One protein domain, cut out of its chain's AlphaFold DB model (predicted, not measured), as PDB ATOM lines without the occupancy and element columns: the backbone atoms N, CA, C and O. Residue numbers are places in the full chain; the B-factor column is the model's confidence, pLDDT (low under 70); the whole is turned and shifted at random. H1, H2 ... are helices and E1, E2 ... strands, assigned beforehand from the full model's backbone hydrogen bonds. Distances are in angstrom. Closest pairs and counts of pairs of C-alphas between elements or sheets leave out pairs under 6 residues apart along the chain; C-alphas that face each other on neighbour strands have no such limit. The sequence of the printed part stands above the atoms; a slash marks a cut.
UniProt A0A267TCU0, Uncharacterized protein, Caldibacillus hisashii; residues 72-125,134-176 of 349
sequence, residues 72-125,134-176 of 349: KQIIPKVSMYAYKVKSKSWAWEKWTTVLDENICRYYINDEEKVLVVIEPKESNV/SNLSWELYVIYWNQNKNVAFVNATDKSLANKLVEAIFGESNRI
ATOM      1  N   LYS A  72     -26.384 -53.330  38.761       84.25
ATOM      2  CA  LYS A  72     -25.023 -53.750  39.192       84.25
ATOM      3  C   LYS A  72     -24.413 -54.853  38.334       84.25
ATOM      4  O   LYS A  72     -23.197 -54.972  38.236       84.25
ATOM      5  N   GLN A  73     -25.255 -55.708  37.763       86.12
ATOM      6  CA  GLN A  73     -24.826 -56.861  36.977       86.12
ATOM      7  C   GLN A  73     -24.578 -56.492  35.509       86.12
ATOM      8  O   GLN A  73     -24.071 -57.312  34.745       86.12
ATOM      9  N   ILE A  74     -24.913 -55.263  35.101       90.31
ATOM     10  CA  ILE A  74     -24.666 -54.756  33.755       90.31
ATOM     11  C   ILE A  74     -23.279 -54.110  33.731       90.31
ATOM     12  O   ILE A  74     -23.104 -52.944  34.079       90.31
ATOM     13  N   ILE A  75     -22.294 -54.893  33.297       90.44
ATOM     14  CA  ILE A  75     -20.879 -54.508  33.219       90.44
ATOM     15  C   ILE A  75     -20.431 -54.363  31.752       90.44
ATOM     16  O   ILE A  75     -19.897 -55.309  31.162       90.44
ATOM     17  N   PRO A  76     -20.689 -53.214  31.091       92.31
ATOM     18  CA  PRO A  76     -20.265 -53.007  29.711       92.31
ATOM     19  C   PRO A  76     -18.740 -53.073  29.570       92.31
ATOM     20  O   PRO A  76     -17.981 -52.671  30.454       92.31
ATOM     21  N   LYS A  77     -18.270 -53.498  28.390       91.88
ATOM     22  CA  LYS A  77     -16.876 -53.257  27.982       91.88
ATOM     23  C   LYS A  77     -16.619 -51.761  28.024       91.88
ATOM     24  O   LYS A  77     -17.413 -51.008  27.467       91.88
ATOM     25  N   VAL A  78     -15.508 -51.318  28.602       94.00
ATOM     26  CA  VAL A  78     -15.182 -49.889  28.656       94.00
ATOM     27  C   VAL A  78     -14.845 -49.402  27.254       94.00
ATOM     28  O   VAL A  78     -13.751 -49.597  26.732       94.00
ATOM     29  N   SER A  79     -15.837 -48.814  26.593       97.12
ATOM     30  CA  SER A  79     -15.720 -48.272  25.247       97.12
ATOM     31  C   SER A  79     -16.752 -47.187  25.008       97.12
ATOM     32  O   SER A  79     -17.787 -47.156  25.672       97.12
ATOM     33  N   MET A  80     -16.487 -46.291  24.065       97.44
ATOM     34  CA  MET A  80     -17.444 -45.259  23.705       97.44
ATOM     35  C   MET A  80     -17.329 -44.817  22.250       97.44
ATOM     36  O   MET A  80     -16.250 -44.801  21.647       97.44
ATOM     37  N   TYR A  81     -18.469 -44.363  21.744       98.25
ATOM     38  CA  TYR A  81     -18.593 -43.360  20.700       98.25
ATOM     39  C   TYR A  81     -19.079 -42.061  21.326       98.25
ATOM     40  O   TYR A  81     -20.050 -42.080  22.075       98.25
ATOM     41  N   ALA A  82     -18.430 -40.945  21.008       98.44
ATOM     42  CA  ALA A  82     -18.836 -39.627  21.486       98.44
ATOM     43  C   ALA A  82     -19.451 -38.807  20.345       98.44
ATOM     44  O   ALA A  82     -18.932 -38.796  19.225       98.44
ATOM     45  N   TYR A  83     -20.536 -38.095  20.634       98.38
ATOM     46  CA  TYR A  83     -21.289 -37.288  19.678       98.38
ATOM     47  C   TYR A  83     -21.514 -35.897  20.245       98.38
ATOM     48  O   TYR A  83     -22.067 -35.752  21.331       98.38
ATOM     49  N   LYS A  84     -21.144 -34.861  19.492       97.81
ATOM     50  CA  LYS A  84     -21.599 -33.501  19.782       97.81
ATOM     51  C   LYS A  84     -23.075 -33.408  19.426       97.81
ATOM     52  O   LYS A  84     -23.449 -33.684  18.283       97.81
ATOM     53  N   VAL A  85     -23.889 -33.001  20.391       96.62
ATOM     54  CA  VAL A  85     -25.340 -32.867  20.239       96.62
ATOM     55  C   VAL A  85     -25.749 -31.426  20.527       96.62
ATOM     56  O   VAL A  85     -25.222 -30.796  21.437       96.62
ATOM     57  N   LYS A  86     -26.671 -30.880  19.726       91.06
ATOM     58  CA  LYS A  86     -27.225 -29.527  19.940       91.06
ATOM     59  C   LYS A  86     -28.512 -29.537  20.771       91.06
ATOM     60  O   LYS A  86     -28.991 -28.475  21.170       91.06
ATOM     61  N   SER A  87     -29.099 -30.719  20.974       85.69
ATOM     62  CA  SER A  87     -30.348 -30.878  21.716       85.69
ATOM     63  C   SER A  87     -30.207 -30.356  23.141       85.69
ATOM     64  O   SER A  87     -29.187 -30.563  23.791       85.69
ATOM     65  N   LYS A  88     -31.268 -29.712  23.629       84.88
ATOM     66  CA  LYS A  88     -31.408 -29.294  25.030       84.88
ATOM     67  C   LYS A  88     -32.345 -30.204  25.825       84.88
ATOM     68  O   LYS A  88     -32.484 -30.019  27.028       84.88
ATOM     69  N   SER A  89     -32.980 -31.173  25.166       91.12
ATOM     70  CA  SER A  89     -33.931 -32.098  25.777       91.12
ATOM     71  C   SER A  89     -33.412 -33.529  25.730       91.12
ATOM     72  O   SER A  89     -32.920 -33.987  24.696       91.12
ATOM     73  N   TRP A  90     -33.601 -34.243  26.835       95.38
ATOM     74  CA  TRP A  90     -33.334 -35.671  26.957       95.38
ATOM     75  C   TRP A  90     -34.570 -36.466  26.529       95.38
ATOM     76  O   TRP A  90     -35.353 -36.889  27.367       95.38
ATOM     77  N   ALA A  91     -34.786 -36.602  25.216       96.56
ATOM     78  CA  ALA A  91     -35.928 -37.332  24.657       96.56
ATOM     79  C   ALA A  91     -35.609 -38.831  24.541       96.56
ATOM     80  O   ALA A  91     -35.591 -39.392  23.440       96.56
ATOM     81  N   TRP A  92     -35.254 -39.447  25.670       96.81
ATOM     82  CA  TRP A  92     -34.744 -40.814  25.720       96.81
ATOM     83  C   TRP A  92     -35.743 -41.807  25.134       96.81
ATOM     84  O   TRP A  92     -35.315 -42.693  24.407       96.81
ATOM     85  N   GLU A  93     -37.049 -41.606  25.336       97.38
ATOM     86  CA  GLU A  93     -38.152 -42.475  24.896       97.38
ATOM     87  C   GLU A  93     -38.119 -42.778  23.393       97.38
ATOM     88  O   GLU A  93     -38.602 -43.819  22.948       97.38
ATOM     89  N   LYS A  94     -37.502 -41.898  22.594       97.50
ATOM     90  CA  LYS A  94     -37.333 -42.088  21.149       97.50
ATOM     91  C   LYS A  94     -36.413 -43.253  20.780       97.50
ATOM     92  O   LYS A  94     -36.373 -43.620  19.612       97.50
ATOM     93  N   TRP A  95     -35.719 -43.885  21.728       97.69
ATOM     94  CA  TRP A  95     -34.998 -45.139  21.473       97.69
ATOM     95  C   TRP A  95     -35.913 -46.223  20.865       97.69
ATOM     96  O   TRP A  95     -35.473 -47.003  20.017       97.69
ATOM     97  N   THR A  96     -37.203 -46.200  21.217       97.88
ATOM     98  CA  THR A  96     -38.257 -47.098  20.711       97.88
ATOM     99  C   THR A  96     -38.560 -46.936  19.217       97.88
ATOM    100  O   THR A  96     -39.202 -47.788  18.612       97.88
ATOM    101  N   THR A  97     -38.083 -45.866  18.568       97.50
ATOM    102  CA  THR A  97     -38.204 -45.726  17.106       97.50
ATOM    103  C   THR A  97     -37.131 -46.524  16.363       97.50
ATOM    104  O   THR A  97     -37.185 -46.637  15.140       97.50
ATOM    105  N   VAL A  98     -36.107 -47.002  17.078       97.25
ATOM    106  CA  VAL A  98     -34.967 -47.754  16.533       97.25
ATOM    107  C   VAL A  98     -35.026 -49.222  16.945       97.25
ATOM    108  O   VAL A  98     -34.660 -50.080  16.144       97.25
ATOM    109  N   LEU A  99     -35.479 -49.501  18.168       97.06
ATOM    110  CA  LEU A  99     -35.568 -50.837  18.759       97.06
ATOM    111  C   LEU A  99     -37.006 -51.129  19.201       97.06
ATOM    112  O   LEU A  99     -37.731 -50.216  19.586       97.06
ATOM    113  N   ASP A 100     -37.406 -52.400  19.191       96.00
ATOM    114  CA  ASP A 100     -38.744 -52.813  19.626       96.00
ATOM    115  C   ASP A 100     -38.822 -52.934  21.159       96.00
ATOM    116  O   ASP A 100     -38.215 -53.816  21.775       96.00
ATOM    117  N   GLU A 101     -39.603 -52.049  21.782       95.56
ATOM    118  CA  GLU A 101     -39.808 -52.010  23.233       95.56
ATOM    119  C   GLU A 101     -40.385 -53.316  23.799       95.56
ATOM    120  O   GLU A 101     -40.067 -53.689  24.930       95.56
ATOM    121  N   ASN A 102     -41.194 -54.040  23.020       94.94
ATOM    122  CA  ASN A 102     -41.898 -55.230  23.502       94.94
ATOM    123  C   ASN A 102     -40.941 -56.378  23.844       94.94
ATOM    124  O   ASN A 102     -41.185 -57.153  24.777       94.94
ATOM    125  N   ILE A 103     -39.842 -56.484  23.097       94.88
ATOM    126  CA  ILE A 103     -38.822 -57.524  23.278       94.88
ATOM    127  C   ILE A 103     -37.647 -57.041  24.132       94.88
ATOM    128  O   ILE A 103     -36.999 -57.849  24.800       94.88
ATOM    129  N   CYS A 104     -37.393 -55.731  24.150       96.38
ATOM    130  CA  CYS A 104     -36.268 -55.153  24.866       96.38
ATOM    131  C   CYS A 104     -36.506 -55.065  26.382       96.38
ATOM    132  O   CYS A 104     -37.633 -55.032  26.897       96.38
ATOM    133  N   ARG A 105     -35.395 -54.983  27.115       96.06
ATOM    134  CA  ARG A 105     -35.370 -54.515  28.505       96.06
ATOM    135  C   ARG A 105     -34.661 -53.181  28.570       96.06
ATOM    136  O   ARG A 105     -33.570 -53.067  28.022       96.06
ATOM    137  N   TYR A 106     -35.251 -52.198  29.238       96.81
ATOM    138  CA  TYR A 106     -34.635 -50.886  29.386       96.81
ATOM    139  C   TYR A 106     -34.557 -50.438  30.841       96.81
ATOM    140  O   TYR A 106     -35.341 -50.870  31.694       96.81
ATOM    141  N   TYR A 107     -33.597 -49.551  31.080       96.62
ATOM    142  CA  TYR A 107     -33.328 -48.896  32.348       96.62
ATOM    143  C   TYR A 107     -33.023 -47.433  32.051       96.62
ATOM    144  O   TYR A 107     -32.154 -47.133  31.236       96.62
ATOM    145  N   ILE A 108     -33.729 -46.522  32.700       96.88
ATOM    146  CA  ILE A 108     -33.549 -45.085  32.559       96.88
ATOM    147  C   ILE A 108     -33.258 -44.478  33.923       96.88
ATOM    148  O   ILE A 108     -34.008 -44.681  34.877       96.88
ATOM    149  N   ASN A 109     -32.177 -43.713  34.000       96.00
ATOM    150  CA  ASN A 109     -31.935 -42.760  35.067       96.00
ATOM    151  C   ASN A 109     -32.051 -41.362  34.451       96.00
ATOM    152  O   ASN A 109     -31.180 -40.922  33.697       96.00
ATOM    153  N   ASP A 110     -33.178 -40.694  34.704       94.56
ATOM    154  CA  ASP A 110     -33.462 -39.388  34.103       94.56
ATOM    155  C   ASP A 110     -32.588 -38.285  34.711       94.56
ATOM    156  O   ASP A 110     -32.207 -37.353  34.014       94.56
ATOM    157  N   GLU A 111     -32.209 -38.388  35.984       92.81
ATOM    158  CA  GLU A 111     -31.382 -37.372  36.643       92.81
ATOM    159  C   GLU A 111     -29.954 -37.373  36.090       92.81
ATOM    160  O   GLU A 111     -29.456 -36.332  35.668       92.81
ATOM    161  N   GLU A 112     -29.353 -38.559  35.983       93.62
ATOM    162  CA  GLU A 112     -28.002 -38.754  35.439       93.62
ATOM    163  C   GLU A 112     -27.971 -38.810  33.902       93.62
ATOM    164  O   GLU A 112     -26.903 -38.885  33.291       93.62
ATOM    165  N   LYS A 113     -29.144 -38.760  33.254       96.88
ATOM    166  CA  LYS A 113     -29.318 -38.815  31.793       96.88
ATOM    167  C   LYS A 113     -28.669 -40.055  31.174       96.88
ATOM    168  O   LYS A 113     -27.911 -39.964  30.203       96.88
ATOM    169  N   VAL A 114     -28.985 -41.219  31.741       97.56
ATOM    170  CA  VAL A 114     -28.471 -42.526  31.308       97.56
ATOM    171  C   VAL A 114     -29.613 -43.428  30.877       97.56
ATOM    172  O   VAL A 114     -30.546 -43.661  31.639       97.56
ATOM    173  N   LEU A 115     -29.511 -43.983  29.675       98.19
ATOM    174  CA  LEU A 115     -30.406 -45.004  29.148       98.19
ATOM    175  C   LEU A 115     -29.605 -46.277  28.872       98.19
ATOM    176  O   LEU A 115     -28.614 -46.248  28.148       98.19
ATOM    177  N   VAL A 116     -30.074 -47.400  29.396       98.00
ATOM    178  CA  VAL A 116     -29.579 -48.737  29.077       98.00
ATOM    179  C   VAL A 116     -30.686 -49.491  28.361       98.00
ATOM    180  O   VAL A 116     -31.819 -49.506  28.834       98.00
ATOM    181  N   VAL A 117     -30.359 -50.144  27.250       98.00
ATOM    182  CA  VAL A 117     -31.268 -51.027  26.517       98.00
ATOM    183  C   VAL A 117     -30.569 -52.355  26.249       98.00
ATOM    184  O   VAL A 117     -29.422 -52.384  25.806       98.00
ATOM    185  N   ILE A 118     -31.270 -53.450  26.522       97.25
ATOM    186  CA  ILE A 118     -30.856 -54.821  26.244       97.25
ATOM    187  C   ILE A 118     -31.836 -55.406  25.228       97.25
ATOM    188  O   ILE A 118     -33.036 -55.502  25.503       97.25
ATOM    189  N   GLU A 119     -31.317 -55.811  24.075       96.25
ATOM    190  CA  GLU A 119     -32.083 -56.326  22.939       96.25
ATOM    191  C   GLU A 119     -31.750 -57.811  22.701       96.25
ATOM    192  O   GLU A 119     -30.576 -58.147  22.520       96.25
ATOM    193  N   PRO A 120     -32.743 -58.716  22.664       95.31
ATOM    194  CA  PRO A 120     -32.548 -60.043  22.095       95.31
ATOM    195  C   PRO A 120     -32.476 -59.940  20.567       95.31
ATOM    196  O   PRO A 120     -33.406 -59.450  19.929       95.31
ATOM    197  N   LYS A 121     -31.390 -60.432  19.970       92.81
ATOM    198  CA  LYS A 121     -31.153 -60.364  18.530       92.81
ATOM    199  C   LYS A 121     -30.943 -61.749  17.939       92.81
ATOM    200  O   LYS A 121     -29.988 -62.452  18.265       92.81
ATOM    201  N   GLU A 122     -31.825 -62.127  17.022       91.62
ATOM    202  CA  GLU A 122     -31.661 -63.345  16.237       91.62
ATOM    203  C   GLU A 122     -30.777 -63.089  15.012       91.62
ATOM    204  O   GLU A 122     -30.901 -62.080  14.315       91.62
ATOM    205  N   SER A 123     -29.864 -64.016  14.739       90.06
ATOM    206  CA  SER A 123     -28.982 -63.968  13.577       90.06
ATOM    207  C   SER A 123     -28.826 -65.341  12.935       90.06
ATOM    208  O   SER A 123     -28.948 -66.379  13.586       90.06
ATOM    209  N   ASN A 124     -28.548 -65.354  11.632       88.31
ATOM    210  CA  ASN A 124     -28.295 -66.594  10.908       88.31
ATOM    211  C   ASN A 124     -27.003 -67.256  11.394       88.31
ATOM    212  O   ASN A 124     -26.020 -66.590  11.730       88.31
ATOM    213  N   VAL A 125     -26.981 -68.584  11.355       90.75
ATOM    214  CA  VAL A 125     -25.789 -69.360  11.690       90.75
ATOM    215  C   VAL A 125     -24.884 -69.481  10.464       90.75
ATOM    216  O   VAL A 125     -25.266 -70.056   9.452       90.75
ATOM    217  N   SER A 134     -31.029 -70.606  14.197       91.31
ATOM    218  CA  SER A 134     -30.570 -69.240  14.447       91.31
ATOM    219  C   SER A 134     -29.708 -69.174  15.709       91.31
ATOM    220  O   SER A 134     -29.814 -70.002  16.615       91.31
ATOM    221  N   ASN A 135     -28.822 -68.183  15.752       91.62
ATOM    222  CA  ASN A 135     -28.143 -67.760  16.967       91.62
ATOM    223  C   ASN A 135     -28.977 -66.667  17.631       91.62
ATOM    224  O   ASN A 135     -29.366 -65.710  16.960       91.62
ATOM    225  N   LEU A 136     -29.171 -66.762  18.942       92.50
ATOM    226  CA  LEU A 136     -29.694 -65.669  19.755       92.50
ATOM    227  C   LEU A 136     -28.527 -65.001  20.489       92.50
ATOM    228  O   LEU A 136     -27.879 -65.637  21.323       92.50
ATOM    229  N   SER A 137     -28.262 -63.733  20.184       93.00
ATOM    230  CA  SER A 137     -27.361 -62.876  20.958       93.00
ATOM    231  C   SER A 137     -28.155 -61.862  21.777       93.00
ATOM    232  O   SER A 137     -29.312 -61.563  21.483       93.00
ATOM    233  N   TRP A 138     -27.535 -61.348  22.836       94.25
ATOM    234  CA  TRP A 138     -28.080 -60.258  23.639       94.25
ATOM    235  C   TRP A 138     -27.198 -59.032  23.445       94.25
ATOM    236  O   TRP A 138     -26.038 -59.015  23.864       94.25
ATOM    237  N   GLU A 139     -27.742 -58.024  22.776       96.19
ATOM    238  CA  GLU A 139     -27.044 -56.780  22.485       96.19
ATOM    239  C   GLU A 139     -27.290 -55.771  23.609       96.19
ATOM    240  O   GLU A 139     -28.410 -55.628  24.101       96.19
ATOM    241  N   LEU A 140     -26.233 -55.071  24.021       97.12
ATOM    242  CA  LEU A 140     -26.280 -54.038  25.051       97.12
ATOM    243  C   LEU A 140     -26.028 -52.678  24.407       97.12
ATOM    244  O   LEU A 140     -25.051 -52.513  23.672       97.12
ATOM    245  N   TYR A 141     -26.864 -51.702  24.751       98.25
ATOM    246  CA  TYR A 141     -26.699 -50.299  24.398       98.25
ATOM    247  C   TYR A 141     -26.756 -49.455  25.670       98.25
ATOM    248  O   TYR A 141     -27.735 -49.516  26.409       98.25
ATOM    249  N   VAL A 142     -25.724 -48.654  25.920       98.31
ATOM    250  CA  VAL A 142     -25.696 -47.677  27.016       98.31
ATOM    251  C   VAL A 142     -25.495 -46.298  26.411       98.31
ATOM    252  O   VAL A 142     -24.497 -46.056  25.733       98.31
ATOM    253  N   ILE A 143     -26.446 -45.400  26.639       98.56
ATOM    254  CA  ILE A 143     -26.415 -44.013  26.197       98.56
ATOM    255  C   ILE A 143     -26.313 -43.138  27.440       98.56
ATOM    256  O   ILE A 143     -27.130 -43.257  28.346       98.56
ATOM    257  N   TYR A 144     -25.340 -42.235  27.467       98.31
ATOM    258  CA  TYR A 144     -25.180 -41.250  28.536       98.31
ATOM    259  C   TYR A 144     -25.042 -39.853  27.944       98.31
ATOM    260  O   TYR A 144     -24.289 -39.655  26.990       98.31
ATOM    261  N   TRP A 145     -25.755 -38.876  28.500       98.38
ATOM    262  CA  TRP A 145     -25.659 -37.488  28.069       98.38
ATOM    263  C   TRP A 145     -24.996 -36.593  29.112       98.38
ATOM    264  O   TRP A 145     -25.594 -36.243  30.126       98.38
ATOM    265  N   ASN A 146     -23.793 -36.106  28.804       97.38
ATOM    266  CA  ASN A 146     -23.207 -35.015  29.567       97.38
ATOM    267  C   ASN A 146     -23.696 -33.670  29.010       97.38
ATOM    268  O   ASN A 146     -23.181 -33.157  28.008       97.38
ATOM    269  N   GLN A 147     -24.687 -33.091  29.690       95.19
ATOM    270  CA  GLN A 147     -25.296 -31.813  29.313       95.19
ATOM    271  C   GLN A 147     -24.293 -30.655  29.355       95.19
ATOM    272  O   GLN A 147     -24.247 -29.851  28.426       95.19
ATOM    273  N   ASN A 148     -23.436 -30.607  30.379       94.81
ATOM    274  CA  ASN A 148     -22.450 -29.535  30.556       94.81
ATOM    275  C   ASN A 148     -21.467 -29.465  29.380       94.81
ATOM    276  O   ASN A 148     -21.068 -28.382  28.955       94.81
ATOM    277  N   LYS A 149     -21.107 -30.625  28.825       95.19
ATOM    278  CA  LYS A 149     -20.183 -30.736  27.688       95.19
ATOM    279  C   LYS A 149     -20.896 -30.749  26.332       95.19
ATOM    280  O   LYS A 149     -20.228 -30.654  25.306       95.19
ATOM    281  N   ASN A 150     -22.230 -30.837  26.303       96.12
ATOM    282  CA  ASN A 150     -23.037 -31.056  25.095       96.12
ATOM    283  C   ASN A 150     -22.580 -32.287  24.285       96.12
ATOM    284  O   ASN A 150     -22.526 -32.261  23.049       96.12
ATOM    285  N   VAL A 151     -22.222 -33.368  24.989       98.00
ATOM    286  CA  VAL A 151     -21.752 -34.621  24.382       98.00
ATOM    287  C   VAL A 151     -22.600 -35.795  24.851       98.00
ATOM    288  O   VAL A 151     -22.788 -35.991  26.050       98.00
ATOM    289  N   ALA A 152     -23.081 -36.584  23.894       98.31
ATOM    290  CA  ALA A 152     -23.692 -37.883  24.136       98.31
ATOM    291  C   ALA A 152     -22.673 -39.002  23.889       98.31
ATOM    292  O   ALA A 152     -21.931 -38.975  22.905       98.31
ATOM    293  N   PHE A 153     -22.662 -39.990  24.772       98.56
ATOM    294  CA  PHE A 153     -21.806 -41.163  24.716       98.56
ATOM    295  C   PHE A 153     -22.642 -42.398  24.436       98.56
ATOM    296  O   PHE A 153     -23.737 -42.533  24.977       98.56
ATOM    297  N   VAL A 154     -22.112 -43.303  23.618       98.44
ATOM    298  CA  VAL A 154     -22.736 -44.595  23.331       98.44
ATOM    299  C   VAL A 154     -21.731 -45.716  23.529       98.44
ATOM    300  O   VAL A 154     -20.693 -45.747  22.862       98.44
ATOM    301  N   ASN A 155     -22.067 -46.662  24.396       98.19
ATOM    302  CA  ASN A 155     -21.526 -48.011  24.387       98.19
ATOM    303  C   ASN A 155     -22.513 -48.916  23.651       98.19
ATOM    304  O   ASN A 155     -23.711 -48.845  23.914       98.19
ATOM    305  N   ALA A 156     -22.039 -49.731  22.715       96.31
ATOM    306  CA  ALA A 156     -22.903 -50.633  21.967       96.31
ATOM    307  C   ALA A 156     -22.161 -51.920  21.611       96.31
ATOM    308  O   ALA A 156     -21.062 -51.856  21.041       96.31
ATOM    309  N   THR A 157     -22.778 -53.068  21.891       94.38
ATOM    310  CA  THR A 157     -22.308 -54.362  21.380       94.38
ATOM    311  C   THR A 157     -22.466 -54.397  19.854       94.38
ATOM    312  O   THR A 157     -21.470 -54.574  19.143       94.38
ATOM    313  N   ASP A 158     -23.654 -54.059  19.338       91.88
ATOM    314  CA  ASP A 158     -23.865 -53.768  17.919       91.88
ATOM    315  C   ASP A 158     -23.605 -52.289  17.596       91.88
ATOM    316  O   ASP A 158     -24.448 -51.394  17.706       91.88
ATOM    317  N   LYS A 159     -22.397 -52.034  17.104       91.00
ATOM    318  CA  LYS A 159     -21.919 -50.701  16.724       91.00
ATOM    319  C   LYS A 159     -22.718 -50.059  15.584       91.00
ATOM    320  O   LYS A 159     -22.618 -48.845  15.399       91.00
ATOM    321  N   SER A 160     -23.467 -50.838  14.800       90.50
ATOM    322  CA  SER A 160     -24.201 -50.333  13.634       90.50
ATOM    323  C   SER A 160     -25.412 -49.473  14.010       90.50
ATOM    324  O   SER A 160     -25.795 -48.593  13.234       90.50
ATOM    325  N   LEU A 161     -25.972 -49.660  15.212       94.44
ATOM    326  CA  LEU A 161     -27.135 -48.904  15.689       94.44
ATOM    327  C   LEU A 161     -26.777 -47.643  16.485       94.44
ATOM    328  O   LEU A 161     -27.642 -46.792  16.682       94.44
ATOM    329  N   ALA A 162     -25.510 -47.461  16.869       95.25
ATOM    330  CA  ALA A 162     -25.082 -46.348  17.719       95.25
ATOM    331  C   ALA A 162     -25.480 -44.967  17.161       95.25
ATOM    332  O   ALA A 162     -26.063 -44.159  17.878       95.25
ATOM    333  N   ASN A 163     -25.229 -44.705  15.870       95.81
ATOM    334  CA  ASN A 163     -25.615 -43.432  15.245       95.81
ATOM    335  C   ASN A 163     -27.141 -43.244  15.229       95.81
ATOM    336  O   ASN A 163     -27.620 -42.167  15.563       95.81
ATOM    337  N   LYS A 164     -27.897 -44.298  14.884       96.50
ATOM    338  CA  LYS A 164     -29.363 -44.238  14.782       96.50
ATOM    339  C   LYS A 164     -30.009 -43.928  16.130       96.50
ATOM    340  O   LYS A 164     -30.927 -43.120  16.188       96.50
ATOM    341  N   LEU A 165     -29.511 -44.536  17.210       97.69
ATOM    342  CA  LEU A 165     -29.989 -44.274  18.570       97.69
ATOM    343  C   LEU A 165     -29.746 -42.818  18.984       97.69
ATOM    344  O   LEU A 165     -30.648 -42.166  19.503       97.69
ATOM    345  N   VAL A 166     -28.554 -42.278  18.706       97.44
ATOM    346  CA  VAL A 166     -28.240 -40.872  19.015       97.44
ATOM    347  C   VAL A 166     -29.101 -39.923  18.189       97.44
ATOM    348  O   VAL A 166     -29.647 -38.969  18.735       97.44
ATOM    349  N   GLU A 167     -29.263 -40.181  16.893       96.44
ATOM    350  CA  GLU A 167     -30.108 -39.362  16.020       96.44
ATOM    351  C   GLU A 167     -31.581 -39.393  16.446       96.44
ATOM    352  O   GLU A 167     -32.243 -38.357  16.438       96.44
ATOM    353  N   ALA A 168     -32.092 -40.545  16.885       97.38
ATOM    354  CA  ALA A 168     -33.452 -40.656  17.399       97.38
ATOM    355  C   ALA A 168     -33.654 -39.813  18.671       97.38
ATOM    356  O   ALA A 168     -34.612 -39.043  18.754       97.38
ATOM    357  N   ILE A 169     -32.735 -39.911  19.637       97.62
ATOM    358  CA  ILE A 169     -32.845 -39.237  20.942       97.62
ATOM    359  C   ILE A 169     -32.569 -37.728  20.831       97.62
ATOM    360  O   ILE A 169     -33.263 -36.916  21.445       97.62
ATOM    361  N   PHE A 170     -31.573 -37.327  20.039       97.19
ATOM    362  CA  PHE A 170     -31.054 -35.955  20.028       97.19
ATOM    363  C   PHE A 170     -31.272 -35.189  18.717       97.19
ATOM    364  O   PHE A 170     -31.028 -33.982  18.679       97.19
ATOM    365  N   GLY A 171     -31.718 -35.844  17.645       94.94
ATOM    366  CA  GLY A 171     -31.802 -35.242  16.314       94.94
ATOM    367  C   GLY A 171     -30.426 -35.073  15.665       94.94
ATOM    368  O   GLY A 171     -29.619 -35.999  15.637       94.94
ATOM    369  N   GLU A 172     -30.148 -33.882  15.122       92.56
ATOM    370  CA  GLU A 172     -28.866 -33.590  14.467       92.56
ATOM    371  C   GLU A 172     -27.697 -33.792  15.449       92.56
ATOM    372  O   GLU A 172     -27.562 -33.089  16.457       92.56
ATOM    373  N   SER A 173     -26.827 -34.747  15.127       94.50
ATOM    374  CA  SER A 173     -25.666 -35.097  15.937       94.50
ATOM    375  C   SER A 173     -24.433 -35.279  15.062       94.50
ATOM    376  O   SER A 173     -24.516 -35.681  13.904       94.50
ATOM    377  N   ASN A 174     -23.264 -34.954  15.613       95.88
ATOM    378  CA  ASN A 174     -21.993 -35.104  14.917       95.88
ATOM    379  C   ASN A 174     -21.072 -35.994  15.736       95.88
ATOM    380  O   ASN A 174     -20.612 -35.610  16.815       95.88
ATOM    381  N   ARG A 175     -20.777 -37.180  15.208       97.25
ATOM    382  CA  ARG A 175     -19.814 -38.086  15.825       97.25
ATOM    383  C   ARG A 175     -18.430 -37.444  15.855       97.25
ATOM    384  O   ARG A 175     -17.932 -36.966  14.836       97.25
ATOM    385  N   ILE A 176     -17.796 -37.466  17.019       97.94
ATOM    386  CA  ILE A 176     -16.430 -36.985  17.193       97.94
ATOM    387  C   ILE A 176     -15.501 -38.034  16.589       97.94
ATOM    388  O   ILE A 176     -15.495 -39.197  16.987       97.94
TER     389      ILE A 176
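AT A GLANCE: This is residues 72 to 125 and 134 to 176 of the 349 residues of an uncharacterized protein of Caldibacillus hisashii (UniProt A0A267TCU0). One twisted, curled sheet of six strands has the two short helices H1 and H2 covering the same face, and no named helix covers its other face. The long antiparallel strands E3 and E4 lie side by side and make the longest axis, their ends at the cut reaching past H1 and H2. The printed part has 97 residues, with two named helices and six named strands in the order E1 H1 E2 E3 E4 E5 H2 E6; the sheet's order is E2 E3 E4 E5 E1 E6, all antiparallel, and the class is mixed, helices and strands. It is compact, with a radius of gyration of the C-alphas of 13.2 A, yet elongated in outline, with spans of 42 by 27 by 26 A.

HOW THE PARTS SIT: The sheet runs from edge strand E2, residues 105 to 109, through E3, residues 114 to 124, E4, residues 134 to 146, E5, residues 151 to 156, and E1, residues 77 to 85, to edge strand E6, residues 173 to 175. From edge to edge the strands' lines turn by 79 degrees. E2 and E3 form a hairpin, with N 107 and O 116 within hydrogen-bond range at 2.9 A. Between E3 and E4, N 119 and O 139 are 2.9 A apart. E4 and E5 form a hairpin, with N 144 and O 153 at 3.0 A. E5 and E1 have N 83 and O 152 at 2.8 A, and E1 and E6 have N 84 and O 174 at 2.8 A. H2, residues 162 to 170, is on the sheet; its closest C-alphas to E5 are those of Ala 162 and Val 154, 6.3 A apart. E5, H2 and E6 form a split strand-helix-strand unit, two strands running the same way with a helix between them in the chain and E1 between them in the sheet; its crossover is right-handed. H1, residues 92 to 97, is on the same face at a height over the sheet of 9.5 A, over E3 and along it, at 0 degrees on the local plane. These helices on one face of the sheet make two layers. H1 and H2 touch, the C-alphas of Lys 94 and Ile 169 being closest at 5.3 A. Their steep tilt is 58 degrees, opposite ways. In H2 every O i to N i+4 pair is within hydrogen-bond range; in H1 0 of 2 are, beside 3 of 3 O i to N i+3 pairs.

IN THESE COORDINATES: E4 spans 38.1 A, E3 31.6 A, E1 23.4 A, E5 16.2 A, E2 13.9 A and E6 6.6 A; H2 spans 12.2 A and H1 10.5 A. E1 begins at C-alpha 77 (-16.876, -53.257, 27.982), E4 ends at C-alpha 146 (-23.207, -35.015, 29.567), and E6 ends at C-alpha 175 (-19.814, -38.086, 15.825).

THE WHOLE: The two C-alphas farthest apart are those of Val 125 and Asn 148, 44.2 A. Residues 126 to 133 are not printed, and C-alphas 125 and 134 are 5.5 A apart across this cut, on the link from E3 to E4. Of the links that are printed whole, none is long. Mean pLDDT of the printed part is 95.2, and no printed residue is under 70.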